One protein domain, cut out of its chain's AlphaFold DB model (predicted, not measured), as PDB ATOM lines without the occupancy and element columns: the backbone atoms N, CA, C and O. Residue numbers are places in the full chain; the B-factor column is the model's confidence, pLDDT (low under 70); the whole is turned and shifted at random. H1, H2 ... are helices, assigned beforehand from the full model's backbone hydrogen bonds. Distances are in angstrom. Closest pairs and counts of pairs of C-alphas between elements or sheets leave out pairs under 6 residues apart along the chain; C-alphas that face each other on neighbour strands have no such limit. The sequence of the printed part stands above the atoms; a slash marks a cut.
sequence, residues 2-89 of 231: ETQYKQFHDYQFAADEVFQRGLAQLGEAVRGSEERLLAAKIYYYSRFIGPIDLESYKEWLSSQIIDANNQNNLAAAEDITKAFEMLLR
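What this domain is: This is residues 2 to 89 of the 231 residues of an uncharacterized protein of Scyliorhinus torazame (UniProt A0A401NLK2). The domain has two helical lobes along its longest axis: a hairpin of H5 and H6, side by side, and a looser group in which short H2 and H3 lie near H4. H4 makes a corner with H6, the two about perpendicular at 81 degrees and touching only at their ends, while H1 packs with a few residues on residues 57 to 60 of H5, about perpendicular to it. The printed part has 88 residues, six named helices in the order H1 to H6, no named strand, and is all helix. It is compact, with a radius of gyration of the C-alphas of 13.8 A, and elongated, spanning 42 by 26 by 23 A.

Where its parts are: H5, the longest helix, holds residues 54 to 70, 24.8 A from C-alpha 54 at (40.801, 20.535, -30.934) to C-alpha 70 at (43.087, 15.421, -55.047). H6 is residues 74 to 88, 20.0 A, and H4 residues 34 to 48, 20.9 A. H1 is residues 2 to 9, from C-alpha 2 at (48.400, 11.573, -37.369), H2 residues 17 to 25 and H3 residues 28 to 31.

How they stand to each other: H5 and H6 form a helical hairpin and touch, closest at the C-alphas of Ala 68 and Ala 77, 5.5 A; they run opposite ways at a shallow tilt of 32 degrees, only just short of steep. H1 only just touches H5, with 3 pairs of C-alphas within 8 A, closest Tyr 5 and Tyr 57 at 6.3 A, about perpendicular at 85 degrees. H4 and H6 touch only at their ends, C-alphas of Glu 35 and Leu 87 at 6.3 A. H3 and H4 only just touch, with 3 pairs within 8 A, and only at the corner, C-alphas of Val 30 and Arg 36 at 5.3 A. H2 is close to H4 but not clearly touching, C-alphas of Phe 19 and Tyr 44 at 7.3 A. H2 and H6 are apart. Every O i to N i+4 pair is within hydrogen-bond range in H1, H4, H5 and H6, and 4 of 5 in H2; H3 is too short for such a pair.

The domain as a whole: The two farthest C-alphas, of Gln 25 and Asn 70, are 42.4 A apart. The printed part has no cut and no long link. Mean pLDDT of the printed part is 75.4; residues 2, 65 and 68 to 89 are under 70.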
ATOM      1  N   GLU A   2      49.641  11.889 -36.620       61.97
ATOM      2  CA  GLU A   2      48.400  11.573 -37.369       61.97
ATOM      3  C   GLU A   2      47.642  10.301 -36.944       61.97
ATOM      4  O   GLU A   2      46.413  10.267 -36.993       61.97
ATOM      5  N   THR A   3      48.345   9.262 -36.478       73.75
ATOM      6  CA  THR A   3      47.728   8.017 -35.994       73.75
ATOM      7  C   THR A   3      46.712   8.239 -34.874       73.75
ATOM      8  O   THR A   3      45.742   7.492 -34.796       73.75
ATOM      9  N   GLN A   4      46.892   9.262 -34.033       75.31
ATOM     10  CA  GLN A   4      45.967   9.575 -32.940       75.31
ATOM     11  C   GLN A   4      44.665  10.199 -33.460       75.31
ATOM     12  O   GLN A   4      43.594   9.843 -32.976       75.31
ATOM     13  N   TYR A   5      44.731  11.062 -34.480       78.88
ATOM     14  CA  TYR A   5      43.543  11.664 -35.099       78.88
ATOM     15  C   TYR A   5      42.720  10.629 -35.861       78.88
ATOM     16  O   TYR A   5      41.500  10.595 -35.718       78.88
ATOM     17  N   LYS A   6      43.383   9.707 -36.576       77.38
ATOM     18  CA  LYS A   6      42.693   8.570 -37.195       77.38
ATOM     19  C   LYS A   6      42.031   7.670 -36.143       77.38
ATOM     20  O   LYS A   6      40.875   7.307 -36.308       77.38
ATOM     21  N   GLN A   7      42.722   7.358 -35.042       82.56
ATOM     22  CA  GLN A   7      42.145   6.571 -33.943       82.56
ATOM     23  C   GLN A   7      40.961   7.269 -33.257       82.56
ATOM     24  O   GLN A   7      40.033   6.581 -32.854       82.56
ATOM     25  N   PHE A   8      40.968   8.603 -33.151       84.06
ATOM     26  CA  PHE A   8      39.822   9.384 -32.673       84.06
ATOM     27  C   PHE A   8      38.644   9.331 -33.652       84.06
ATOM     28  O   PHE A   8      37.504   9.160 -33.227       84.06
ATOM     29  N   HIS A   9      38.913   9.455 -34.953       79.44
ATOM     30  CA  HIS A   9      37.885   9.427 -35.992       79.44
ATOM     31  C   HIS A   9      37.242   8.036 -36.133       79.44
ATOM     32  O   HIS A   9      36.025   7.926 -36.234       79.44
ATOM     33  N   ASP A  10      38.047   6.973 -36.044       81.88
ATOM     34  CA  ASP A  10      37.588   5.579 -36.014       81.88
ATOM     35  C   ASP A  10      36.959   5.183 -34.645       81.88
ATOM     36  O   ASP A  10      36.540   4.034 -34.464       81.88
ATOM     37  N   TYR A  11      36.924   6.078 -33.641       82.81
ATOM     38  CA  TYR A  11      36.488   5.732 -32.285       82.81
ATOM     39  C   TYR A  11      34.963   5.665 -32.149       82.81
ATOM     40  O   TYR A  11      34.243   6.662 -32.246       82.81
ATOM     41  N   GLN A  12      34.460   4.482 -31.799       82.56
ATOM     42  CA  GLN A  12      33.029   4.220 -31.664       82.56
ATOM     43  C   GLN A  12      32.457   4.719 -30.326       82.56
ATOM     44  O   GLN A  12      32.035   3.930 -29.482       82.56
ATOM     45  N   PHE A  13      32.348   6.044 -30.163       84.69
ATOM     46  CA  PHE A  13      31.727   6.704 -28.997       84.69
ATOM     47  C   PHE A  13      30.305   6.206 -28.671       84.69
ATOM     48  O   PHE A  13      29.843   6.355 -27.542       84.69
ATOM     49  N   ALA A  14      29.586   5.632 -29.642       83.75
ATOM     50  CA  ALA A  14      28.262   5.037 -29.440       83.75
ATOM     51  C   ALA A  14      28.298   3.685 -28.698       83.75
ATOM     52  O   ALA A  14      27.320   3.333 -28.045       83.75
ATOM     53  N   ALA A  15      29.407   2.944 -28.787       85.31
ATOM     54  CA  ALA A  15      29.598   1.651 -28.124       85.31
ATOM     55  C   ALA A  15      30.227   1.776 -26.722       85.31
ATOM     56  O   ALA A  15      30.226   0.811 -25.959       85.31
ATOM     57  N   ASP A  16      30.765   2.946 -26.373       89.12
ATOM     58  CA  ASP A  16      31.360   3.207 -25.062       89.12
ATOM     59  C   ASP A  16      30.282   3.557 -24.019       89.12
ATOM     60  O   ASP A  16      29.775   4.682 -23.954       89.12
ATOM     61  N   GLU A  17      29.954   2.587 -23.161       89.94
ATOM     62  CA  GLU A  17      28.992   2.762 -22.066       89.94
ATOM     63  C   GLU A  17      29.387   3.862 -21.065       89.94
ATOM     64  O   GLU A  17      28.508   4.516 -20.500       89.94
ATOM     65  N   VAL A  18      30.683   4.084 -20.823       88.75
ATOM     66  CA  VAL A  18      31.169   5.095 -19.869       88.75
ATOM     67  C   VAL A  18      30.947   6.487 -20.447       88.75
ATOM     68  O   VAL A  18      30.390   7.353 -19.763       88.75
ATOM     69  N   PHE A  19      31.296   6.682 -21.721       89.88
ATOM     70  CA  PHE A  19      31.022   7.925 -22.435       89.88
ATOM     71  C   PHE A  19      29.515   8.202 -22.529       89.88
ATOM     72  O   PHE A  19      29.071   9.287 -22.149       89.88
ATOM     73  N   GLN A  20      28.704   7.221 -22.944       89.94
ATOM     74  CA  GLN A  20      27.247   7.389 -23.050       89.94
ATOM     75  C   GLN A  20      26.589   7.692 -21.695       89.94
ATOM     76  O   GLN A  20      25.712   8.553 -21.608       89.94
ATOM     77  N   ARG A  21      27.048   7.057 -20.607       88.56
ATOM     78  CA  ARG A  21      26.567   7.333 -19.243       88.56
ATOM     79  C   ARG A  21      26.955   8.726 -18.746       88.56
ATOM     80  O   ARG A  21      26.189   9.329 -17.994       88.56
ATOM     81  N   GLY A  22      28.126   9.231 -19.138       88.50
ATOM     82  CA  GLY A  22      28.538  10.613 -18.886       88.50
ATOM     83  C   GLY A  22      27.696  11.610 -19.684       88.50
ATOM     84  O   GLY A  22      27.161  12.562 -19.121       88.50
ATOM     85  N   LEU A  23      27.490  11.343 -20.976       87.19
ATOM     86  CA  LEU A  23      26.683  12.176 -21.867       87.19
ATOM     87  C   LEU A  23      25.213  12.262 -21.419       87.19
ATOM     88  O   LEU A  23      24.613  13.331 -21.487       87.19
ATOM     89  N   ALA A  24      24.648  11.169 -20.895       86.75
ATOM     90  CA  ALA A  24      23.298  11.149 -20.326       86.75
ATOM     91  C   ALA A  24      23.139  12.052 -19.085       86.75
ATOM     92  O   ALA A  24      22.047  12.557 -18.838       86.75
ATOM     93  N   GLN A  25      24.210  12.287 -18.318       86.44
ATOM     94  CA  GLN A  25      24.203  13.212 -17.171       86.44
ATOM     95  C   GLN A  25      24.383  14.676 -17.590       86.44
ATOM     96  O   GLN A  25      23.971  15.577 -16.865       86.44
ATOM     97  N   LEU A  26      24.996  14.915 -18.753       83.25
ATOM     98  CA  LEU A  26      25.353  16.251 -19.237       83.25
ATOM     99  C   LEU A  26      24.166  17.012 -19.867       83.25
ATOM    100  O   LEU A  26      24.261  18.209 -20.136       83.25
ATOM    101  N   GLY A  27      23.033  16.327 -20.043       81.06
ATOM    102  CA  GLY A  27      21.750  16.912 -20.419       81.06
ATOM    103  C   GLY A  27      21.583  17.213 -21.911       81.06
ATOM    104  O   GLY A  27      22.511  17.165 -22.721       81.06
ATOM    105  N   GLU A  28      20.348  17.545 -22.279       80.75
ATOM    106  CA  GLU A  28      19.946  17.770 -23.673       80.75
ATOM    107  C   GLU A  28      20.655  18.979 -24.308       80.75
ATOM    108  O   GLU A  28      20.931  18.974 -25.502       80.75
ATOM    109  N   ALA A  29      21.078  19.958 -23.500       74.56
ATOM    110  CA  ALA A  29      21.853  21.123 -23.938       74.56
ATOM    111  C   ALA A  29      23.244  20.787 -24.522       74.56
ATOM    112  O   ALA A  29      23.842  21.636 -25.185       74.56
ATOM    113  N   VAL A  30      23.773  19.580 -24.279       76.62
ATOM    114  CA  VAL A  30      24.989  19.077 -24.947       76.62
ATOM    115  C   VAL A  30      24.666  18.048 -26.033       76.62
ATOM    116  O   VAL A  30      25.411  17.948 -26.999       76.62
ATOM    117  N   ARG A  31      23.537  17.331 -25.945       74.94
ATOM    118  CA  ARG A  31      23.094  16.418 -27.019       74.94
ATOM    119  C   ARG A  31      22.524  17.152 -28.240       74.94
ATOM    120  O   ARG A  31      22.655  16.645 -29.343       74.94
ATOM    121  N   GLY A  32      21.914  18.323 -28.051       70.50
ATOM    122  CA  GLY A  32      21.326  19.145 -29.117       70.50
ATOM    123  C   GLY A  32      22.302  20.097 -29.821       70.50
ATOM    124  O   GLY A  32      21.891  20.826 -30.717       70.50
ATOM    125  N   SER A  33      23.576  20.119 -29.421       78.69
ATOM    126  CA  SER A  33      24.633  20.909 -30.063       78.69
ATOM    127  C   SER A  33      25.783  19.979 -30.432       78.69
ATOM    128  O   SER A  33      26.515  19.518 -29.558       78.69
ATOM    129  N   GLU A  34      25.950  19.716 -31.728       76.00
ATOM    130  CA  GLU A  34      27.033  18.868 -32.252       76.00
ATOM    131  C   GLU A  34      28.422  19.413 -31.889       76.00
ATOM    132  O   GLU A  34      29.320  18.640 -31.562       76.00
ATOM    133  N   GLU A  35      28.582  20.740 -31.824       77.00
ATOM    134  CA  GLU A  35      29.798  21.399 -31.331       77.00
ATOM    135  C   GLU A  35      30.109  21.002 -29.876       77.00
ATOM    136  O   GLU A  35      31.221  20.571 -29.561       77.00
ATOM    137  N   ARG A  36      29.117  21.075 -28.974       80.62
ATOM    138  CA  ARG A  36      29.303  20.673 -27.569       80.62
ATOM    139  C   ARG A  36      29.462  19.164 -27.416       80.62
ATOM    140  O   ARG A  36      30.238  18.722 -26.567       80.62
ATOM    141  N   LEU A  37      28.772  18.372 -28.236       84.06
ATOM    142  CA  LEU A  37      28.930  16.922 -28.284       84.06
ATOM    143  C   LEU A  37      30.349  16.538 -28.729       84.06
ATOM    144  O   LEU A  37      30.958  15.653 -28.128       84.06
ATOM    145  N   LEU A  38      30.905  17.217 -29.734       81.31
ATOM    146  CA  LEU A  38      32.289  17.045 -30.167       81.31
ATOM    147  C   LEU A  38      33.277  17.477 -29.081       81.31
ATOM    148  O   LEU A  38      34.197  16.722 -28.777       81.31
ATOM    149  N   ALA A  39      33.077  18.641 -28.460       81.62
ATOM    150  CA  ALA A  39      33.918  19.095 -27.355       81.62
ATOM    151  C   ALA A  39      33.935  18.067 -26.206       81.62
ATOM    152  O   ALA A  39      34.996  17.774 -25.655       81.62
ATOM    153  N   ALA A  40      32.791  17.441 -25.901       86.19
ATOM    154  CA  ALA A  40      32.704  16.342 -24.940       86.19
ATOM    155  C   ALA A  40      33.437  15.068 -25.411       86.19
ATOM    156  O   ALA A  40      34.156  14.463 -24.613       86.19
ATOM    157  N   LYS A  41      33.311  14.671 -26.691       86.50
ATOM    158  CA  LYS A  41      34.057  13.542 -27.294       86.50
ATOM    159  C   LYS A  41      35.574  13.760 -27.205       86.50
ATOM    160  O   LYS A  41      36.292  12.869 -26.754       86.50
ATOM    161  N   ILE A  42      36.058  14.947 -27.581       83.81
ATOM    162  CA  ILE A  42      37.483  15.321 -27.542       83.81
ATOM    163  C   ILE A  42      37.983  15.390 -26.101       83.81
ATOM    164  O   ILE A  42      39.016  14.797 -25.800       83.81
ATOM    165  N   TYR A  43      37.240  16.022 -25.186       86.19
ATOM    166  CA  TYR A  43      37.591  16.045 -23.764       86.19
ATOM    167  C   TYR A  43      37.734  14.628 -23.197       86.19
ATOM    168  O   TYR A  43      38.728  14.326 -22.538       86.19
ATOM    169  N   TYR A  44      36.779  13.740 -23.487       88.12
ATOM    170  CA  TYR A  44      36.819  12.348 -23.048       88.12
ATOM    171  C   TYR A  44      38.028  11.595 -23.623       88.12
ATOM    172  O   TYR A  44      38.803  11.000 -22.872       88.12
ATOM    173  N   TYR A  45      38.247  11.668 -24.936       85.69
ATOM    174  CA  TYR A  45      39.371  10.994 -25.584       85.69
ATOM    175  C   TYR A  45      40.726  11.512 -25.072       85.69
ATOM    176  O   TYR A  45      41.611  10.725 -24.732       85.69
ATOM    177  N   SER A  46      40.853  12.834 -24.916       85.94
ATOM    178  CA  SER A  46      42.025  13.507 -24.343       85.94
ATOM    179  C   SER A  46      42.282  13.090 -22.887       85.94
ATOM    180  O   SER A  46      43.429  12.932 -22.467       85.94
ATOM    181  N   ARG A  47      41.213  12.827 -22.121       81.62
ATOM    182  CA  ARG A  47      41.275  12.384 -20.721       81.62
ATOM    183  C   ARG A  47      41.729  10.931 -20.548       81.62
ATOM    184  O   ARG A  47      42.390  10.650 -19.549       81.62
ATOM    185  N   PHE A  48      41.345  10.029 -21.456       73.38
ATOM    186  CA  PHE A  48      41.463   8.576 -21.249       73.38
ATOM    187  C   PHE A  48      42.349   7.823 -22.252       73.38
ATOM    188  O   PHE A  48      42.867   6.768 -21.893       73.38
ATOM    189  N   ILE A  49      42.531   8.326 -23.477       77.31
ATOM    190  CA  ILE A  49      43.223   7.600 -24.561       77.31
ATOM    191  C   ILE A  49      44.522   8.307 -24.959       77.31
ATOM    192  O   ILE A  49      45.566   7.666 -25.064       77.31
ATOM    193  N   GLY A  50      44.498   9.629 -25.119       72.69
ATOM    194  CA  GLY A  50      45.715  10.413 -25.319       72.69
ATOM    195  C   GLY A  50      45.420  11.864 -25.683       72.69
ATOM    196  O   GLY A  50      44.386  12.119 -26.301       72.69
ATOM    197  N   PRO A  51      46.309  12.811 -25.326       77.00
ATOM    198  CA  PRO A  51      46.072  14.233 -25.528       77.00
ATOM    199  C   PRO A  51      45.932  14.541 -27.019       77.00
ATOM    200  O   PRO A  51      46.897  14.465 -27.777       77.00
ATOM    201  N   ILE A  52      44.710  14.883 -27.413       78.88
ATOM    202  CA  ILE A  52      44.365  15.453 -28.711       78.88
ATOM    203  C   ILE A  52      43.896  16.874 -28.446       78.88
ATOM    204  O   ILE A  52      43.071  17.100 -27.553       78.88
ATOM    205  N   ASP A  53      44.442  17.811 -29.213       79.31
ATOM    206  CA  ASP A  53      43.957  19.179 -29.249       79.31
ATOM    207  C   ASP A  53      42.860  19.342 -30.309       79.31
ATOM    208  O   ASP A  53      42.876  18.686 -31.355       79.31
ATOM    209  N   LEU A  54      41.902  20.225 -30.027       73.31
ATOM    210  CA  LEU A  54      40.801  20.535 -30.934       73.31
ATOM    211  C   LEU A  54      41.311  21.206 -32.216       73.31
ATOM    212  O   LEU A  54      40.797  20.905 -33.292       73.31
ATOM    213  N   GLU A  55      42.308  22.088 -32.119       71.44
ATOM    214  CA  GLU A  55      42.780  22.862 -33.264       71.44
ATOM    215  C   GLU A  55      43.578  21.977 -34.227       71.44
ATOM    216  O   GLU A  55      43.237  21.883 -35.406       71.44
ATOM    217  N   SER A  56      44.527  21.190 -33.712       74.56
ATOM    218  CA  SER A  56      45.280  20.235 -34.538       74.56
ATOM    219  C   SER A  56      44.405  19.135 -35.165       74.56
ATOM    220  O   SER A  56      44.726  18.631 -36.242       74.56
ATOM    221  N   TYR A  57      43.276  18.766 -34.542       77.69
ATOM    222  CA  TYR A  57      42.309  17.851 -35.163       77.69
ATOM    223  C   TYR A  57      41.567  18.501 -36.346       77.69
ATOM    224  O   TYR A  57      41.363  17.839 -37.366       77.69
ATOM    225  N   LYS A  58      41.221  19.796 -36.267       74.81
ATOM    226  CA  LYS A  58      40.642  20.552 -37.400       74.81
ATOM    227  C   LYS A  58      41.636  20.708 -38.554       74.81
ATOM    228  O   LYS A  58      41.243  20.564 -39.711       74.81
ATOM    229  N   GLU A  59      42.910  20.974 -38.264       79.75
ATOM    230  CA  GLU A  59      43.981  21.057 -39.272       79.75
ATOM    231  C   GLU A  59      44.165  19.721 -40.012       79.75
ATOM    232  O   GLU A  59      44.279  19.690 -41.242       79.75
ATOM    233  N   TRP A  60      44.118  18.603 -39.279       82.62
ATOM    234  CA  TRP A  60      44.162  17.259 -39.860       82.62
ATOM    235  C   TRP A  60      42.933  16.959 -40.733       82.62
ATOM    236  O   TRP A  60      43.087  16.458 -41.845       82.62
ATOM    237  N   LEU A  61      41.727  17.326 -40.285       75.06
ATOM    238  CA  LEU A  61      40.495  17.224 -41.083       75.06
ATOM    239  C   LEU A  61      40.575  18.050 -42.375       75.06
ATOM    240  O   LEU A  61      40.226  17.559 -43.445       75.06
ATOM    241  N   SER A  62      41.081  19.281 -42.279       75.19
ATOM    242  CA  SER A  62      41.263  20.182 -43.425       75.19
ATOM    243  C   SER A  62      42.231  19.586 -44.450       75.19
ATOM    244  O   SER A  62      41.941  19.568 -45.645       75.19
ATOM    245  N   SER A  63      43.350  19.026 -43.976       77.19
ATOM    246  CA  SER A  63      44.332  18.323 -44.813       77.19
ATOM    247  C   SER A  63      43.721  17.092 -45.493       77.19
ATOM    248  O   SER A  63      43.834  16.940 -46.706       77.19
ATOM    249  N   GLN A  64      42.974  16.269 -44.748       73.75
ATOM    250  CA  GLN A  64      42.293  15.086 -45.285       73.75
ATOM    251  C   GLN A  64      41.273  15.413 -46.386       73.75
ATOM    252  O   GLN A  64      41.131  14.630 -47.322       73.75
ATOM    253  N   ILE A  65      40.574  16.551 -46.308       69.81
ATOM    254  CA  ILE A  65      39.644  16.998 -47.362       69.81
ATOM    255  C   ILE A  65      40.411  17.405 -48.624       69.81
ATOM    256  O   ILE A  65      40.020  17.033 -49.729       69.81
ATOM    257  N   ILE A  66      41.526  18.126 -48.472       70.81
ATOM    258  CA  ILE A  66      42.397  18.513 -49.591       70.81
ATOM    259  C   ILE A  66      42.951  17.261 -50.290       70.81
ATOM    260  O   ILE A  66      42.853  17.145 -51.513       70.81
ATOM    261  N   ASP A  67      43.452  16.288 -49.529       70.56
ATOM    262  CA  ASP A  67      43.989  15.038 -50.075       70.56
ATOM    263  C   ASP A  67      42.909  14.159 -50.726       70.56
ATOM    264  O   ASP A  67      43.133  13.610 -51.807       70.56
ATOM    265  N   ALA A  68      41.710  14.068 -50.137       65.19
ATOM    266  CA  ALA A  68      40.596  13.310 -50.711       65.19
ATOM    267  C   ALA A  68      40.079  13.923 -52.027       65.19
ATOM    268  O   ALA A  68      39.816  13.184 -52.982       65.19
ATOM    269  N   ASN A  69      40.012  15.258 -52.109       65.50
ATOM    270  CA  ASN A  69      39.678  15.989 -53.336       65.50
ATOM    271  C   ASN A  69      40.717  15.743 -54.442       65.50
ATOM    272  O   ASN A  69      40.350  15.495 -55.590       65.50
ATOM    273  N   ASN A  70      42.008  15.724 -54.099       65.81
ATOM    274  CA  ASN A  70      43.087  15.421 -55.047       65.81
ATOM    275  C   ASN A  70      43.071  13.958 -55.542       65.81
ATOM    276  O   ASN A  70      43.587  13.667 -56.622       65.81
ATOM    277  N   GLN A  71      42.486  13.033 -54.773       63.91
ATOM    278  CA  GLN A  71      42.446  11.596 -55.079       63.91
ATOM    279  C   GLN A  71      41.119  11.112 -55.698       63.91
ATOM    280  O   GLN A  71      40.983   9.917 -55.961       63.91
ATOM    281  N   ASN A  72      40.154  12.004 -55.966       59.50
ATOM    282  CA  ASN A  72      38.820  11.678 -56.506       59.50
ATOM    283  C   ASN A  72      38.045  10.606 -55.700       59.50
ATOM    284  O   ASN A  72      37.213   9.882 -56.250       59.50
ATOM    285  N   ASN A  73      38.300  10.480 -54.392       62.28
ATOM    286  CA  ASN A  73      37.684   9.445 -53.557       62.28
ATOM    287  C   ASN A  73      36.417   9.969 -52.859       62.28
ATOM    288  O   ASN A  73      36.406  10.255 -51.660       62.28
ATOM    289  N   LEU A  74      35.356  10.120 -53.659       56.78
ATOM    290  CA  LEU A  74      34.138  10.858 -53.314       56.78
ATOM    291  C   LEU A  74      33.460  10.385 -52.012       56.78
ATOM    292  O   LEU A  74      33.077  11.213 -51.198       56.78
ATOM    293  N   ALA A  75      33.382   9.074 -51.761       56.62
ATOM    294  CA  ALA A  75      32.694   8.538 -50.580       56.62
ATOM    295  C   ALA A  75      33.413   8.858 -49.253       56.62
ATOM    296  O   ALA A  75      32.772   9.193 -48.261       56.62
ATOM    297  N   ALA A  76      34.750   8.794 -49.229       55.84
ATOM    298  CA  ALA A  76      35.526   9.178 -48.049       55.84
ATOM    299  C   ALA A  76      35.564  10.705 -47.871       55.84
ATOM    300  O   ALA A  76      35.566  11.198 -46.744       55.84
ATOM    301  N   ALA A  77      35.563  11.454 -48.981       53.12
ATOM    302  CA  ALA A  77      35.431  12.903 -48.952       53.12
ATOM    303  C   ALA A  77      34.077  13.328 -48.361       53.12
ATOM    304  O   ALA A  77      34.060  14.215 -47.516       53.12
ATOM    305  N   GLU A  78      32.963  12.696 -48.741       62.59
ATOM    306  CA  GLU A  78      31.619  13.047 -48.260       62.59
ATOM    307  C   GLU A  78      31.477  12.919 -46.737       62.59
ATOM    308  O   GLU A  78      31.059  13.884 -46.101       62.59
ATOM    309  N   ASP A  79      31.876  11.800 -46.122       62.69
ATOM    310  CA  ASP A  79      31.761  11.631 -44.661       62.69
ATOM    311  C   ASP A  79      32.668  12.603 -43.882       62.69
ATOM    312  O   ASP A  79      32.242  13.196 -42.884       62.69
ATOM    313  N   ILE A  80      33.899  12.839 -44.356       63.97
ATOM    314  CA  ILE A  80      34.845  13.770 -43.719       63.97
ATOM    315  C   ILE A  80      34.393  15.228 -43.917       63.97
ATOM    316  O   ILE A  80      34.432  16.016 -42.974       63.97
ATOM    317  N   THR A  81      33.905  15.588 -45.107       60.62
ATOM    318  CA  THR A  81      33.413  16.943 -45.417       60.62
ATOM    319  C   THR A  81      32.086  17.222 -44.717       60.62
ATOM    320  O   THR A  81      31.863  18.337 -44.265       60.62
ATOM    321  N   LYS A  82      31.230  16.213 -44.528       69.19
ATOM    322  CA  LYS A  82      30.006  16.316 -43.725       69.19
ATOM    323  C   LYS A  82      30.314  16.480 -42.240       69.19
ATOM    324  O   LYS A  82      29.681  17.304 -41.587       69.19
ATOM    325  N   ALA A  83      31.309  15.763 -41.715       60.72
ATOM    326  CA  ALA A  83      31.816  16.014 -40.368       60.72
ATOM    327  C   ALA A  83      32.378  17.443 -40.247       60.72
ATOM    328  O   ALA A  83      32.079  18.134 -39.280       60.72
ATOM    329  N   PHE A  84      33.128  17.914 -41.246       61.28
ATOM    330  CA  PHE A  84      33.693  19.265 -41.296       61.28
ATOM    331  C   PHE A  84      32.627  20.369 -41.403       61.28
ATOM    332  O   PHE A  84      32.680  21.326 -40.637       61.28
ATOM    333  N   GLU A  85      31.608  20.222 -42.257       65.12
ATOM    334  CA  GLU A  85      30.451  21.128 -42.293       65.12
ATOM    335  C   GLU A  85      29.696  21.116 -40.958       65.12
ATOM    336  O   GLU A  85      29.420  22.180 -40.408       65.12
ATOM    337  N   MET A  86      29.421  19.944 -40.375       61.69
ATOM    338  CA  MET A  86      28.812  19.857 -39.038       61.69
ATOM    339  C   MET A  86      29.673  20.519 -37.945       61.69
ATOM    340  O   MET A  86      29.123  20.966 -36.940       61.69
ATOM    341  N   LEU A  87      30.995  20.604 -38.132       63.09
ATOM    342  CA  LEU A  87      31.931  21.289 -37.233       63.09
ATOM    343  C   LEU A  87      31.987  22.815 -37.425       63.09
ATOM    344  O   LEU A  87      32.295  23.519 -36.466       63.09
ATOM    345  N   LEU A  88      31.786  23.320 -38.648       60.38
ATOM    346  CA  LEU A  88      32.158  24.692 -39.038       60.38
ATOM    347  C   LEU A  88      31.022  25.536 -39.634       60.38
ATOM    348  O   LEU A  88      31.222  26.730 -39.865       60.38
ATOM    349  N   ARG A  89      29.819  24.987 -39.853       53.62
ATOM    350  CA  ARG A  89      28.694  25.712 -40.479       53.62
ATOM    351  C   ARG A  89      27.952  26.672 -39.532       53.62
ATOM    352  O   ARG A  89      26.726  26.679 -39.458       53.62
TER     353      ARG A  89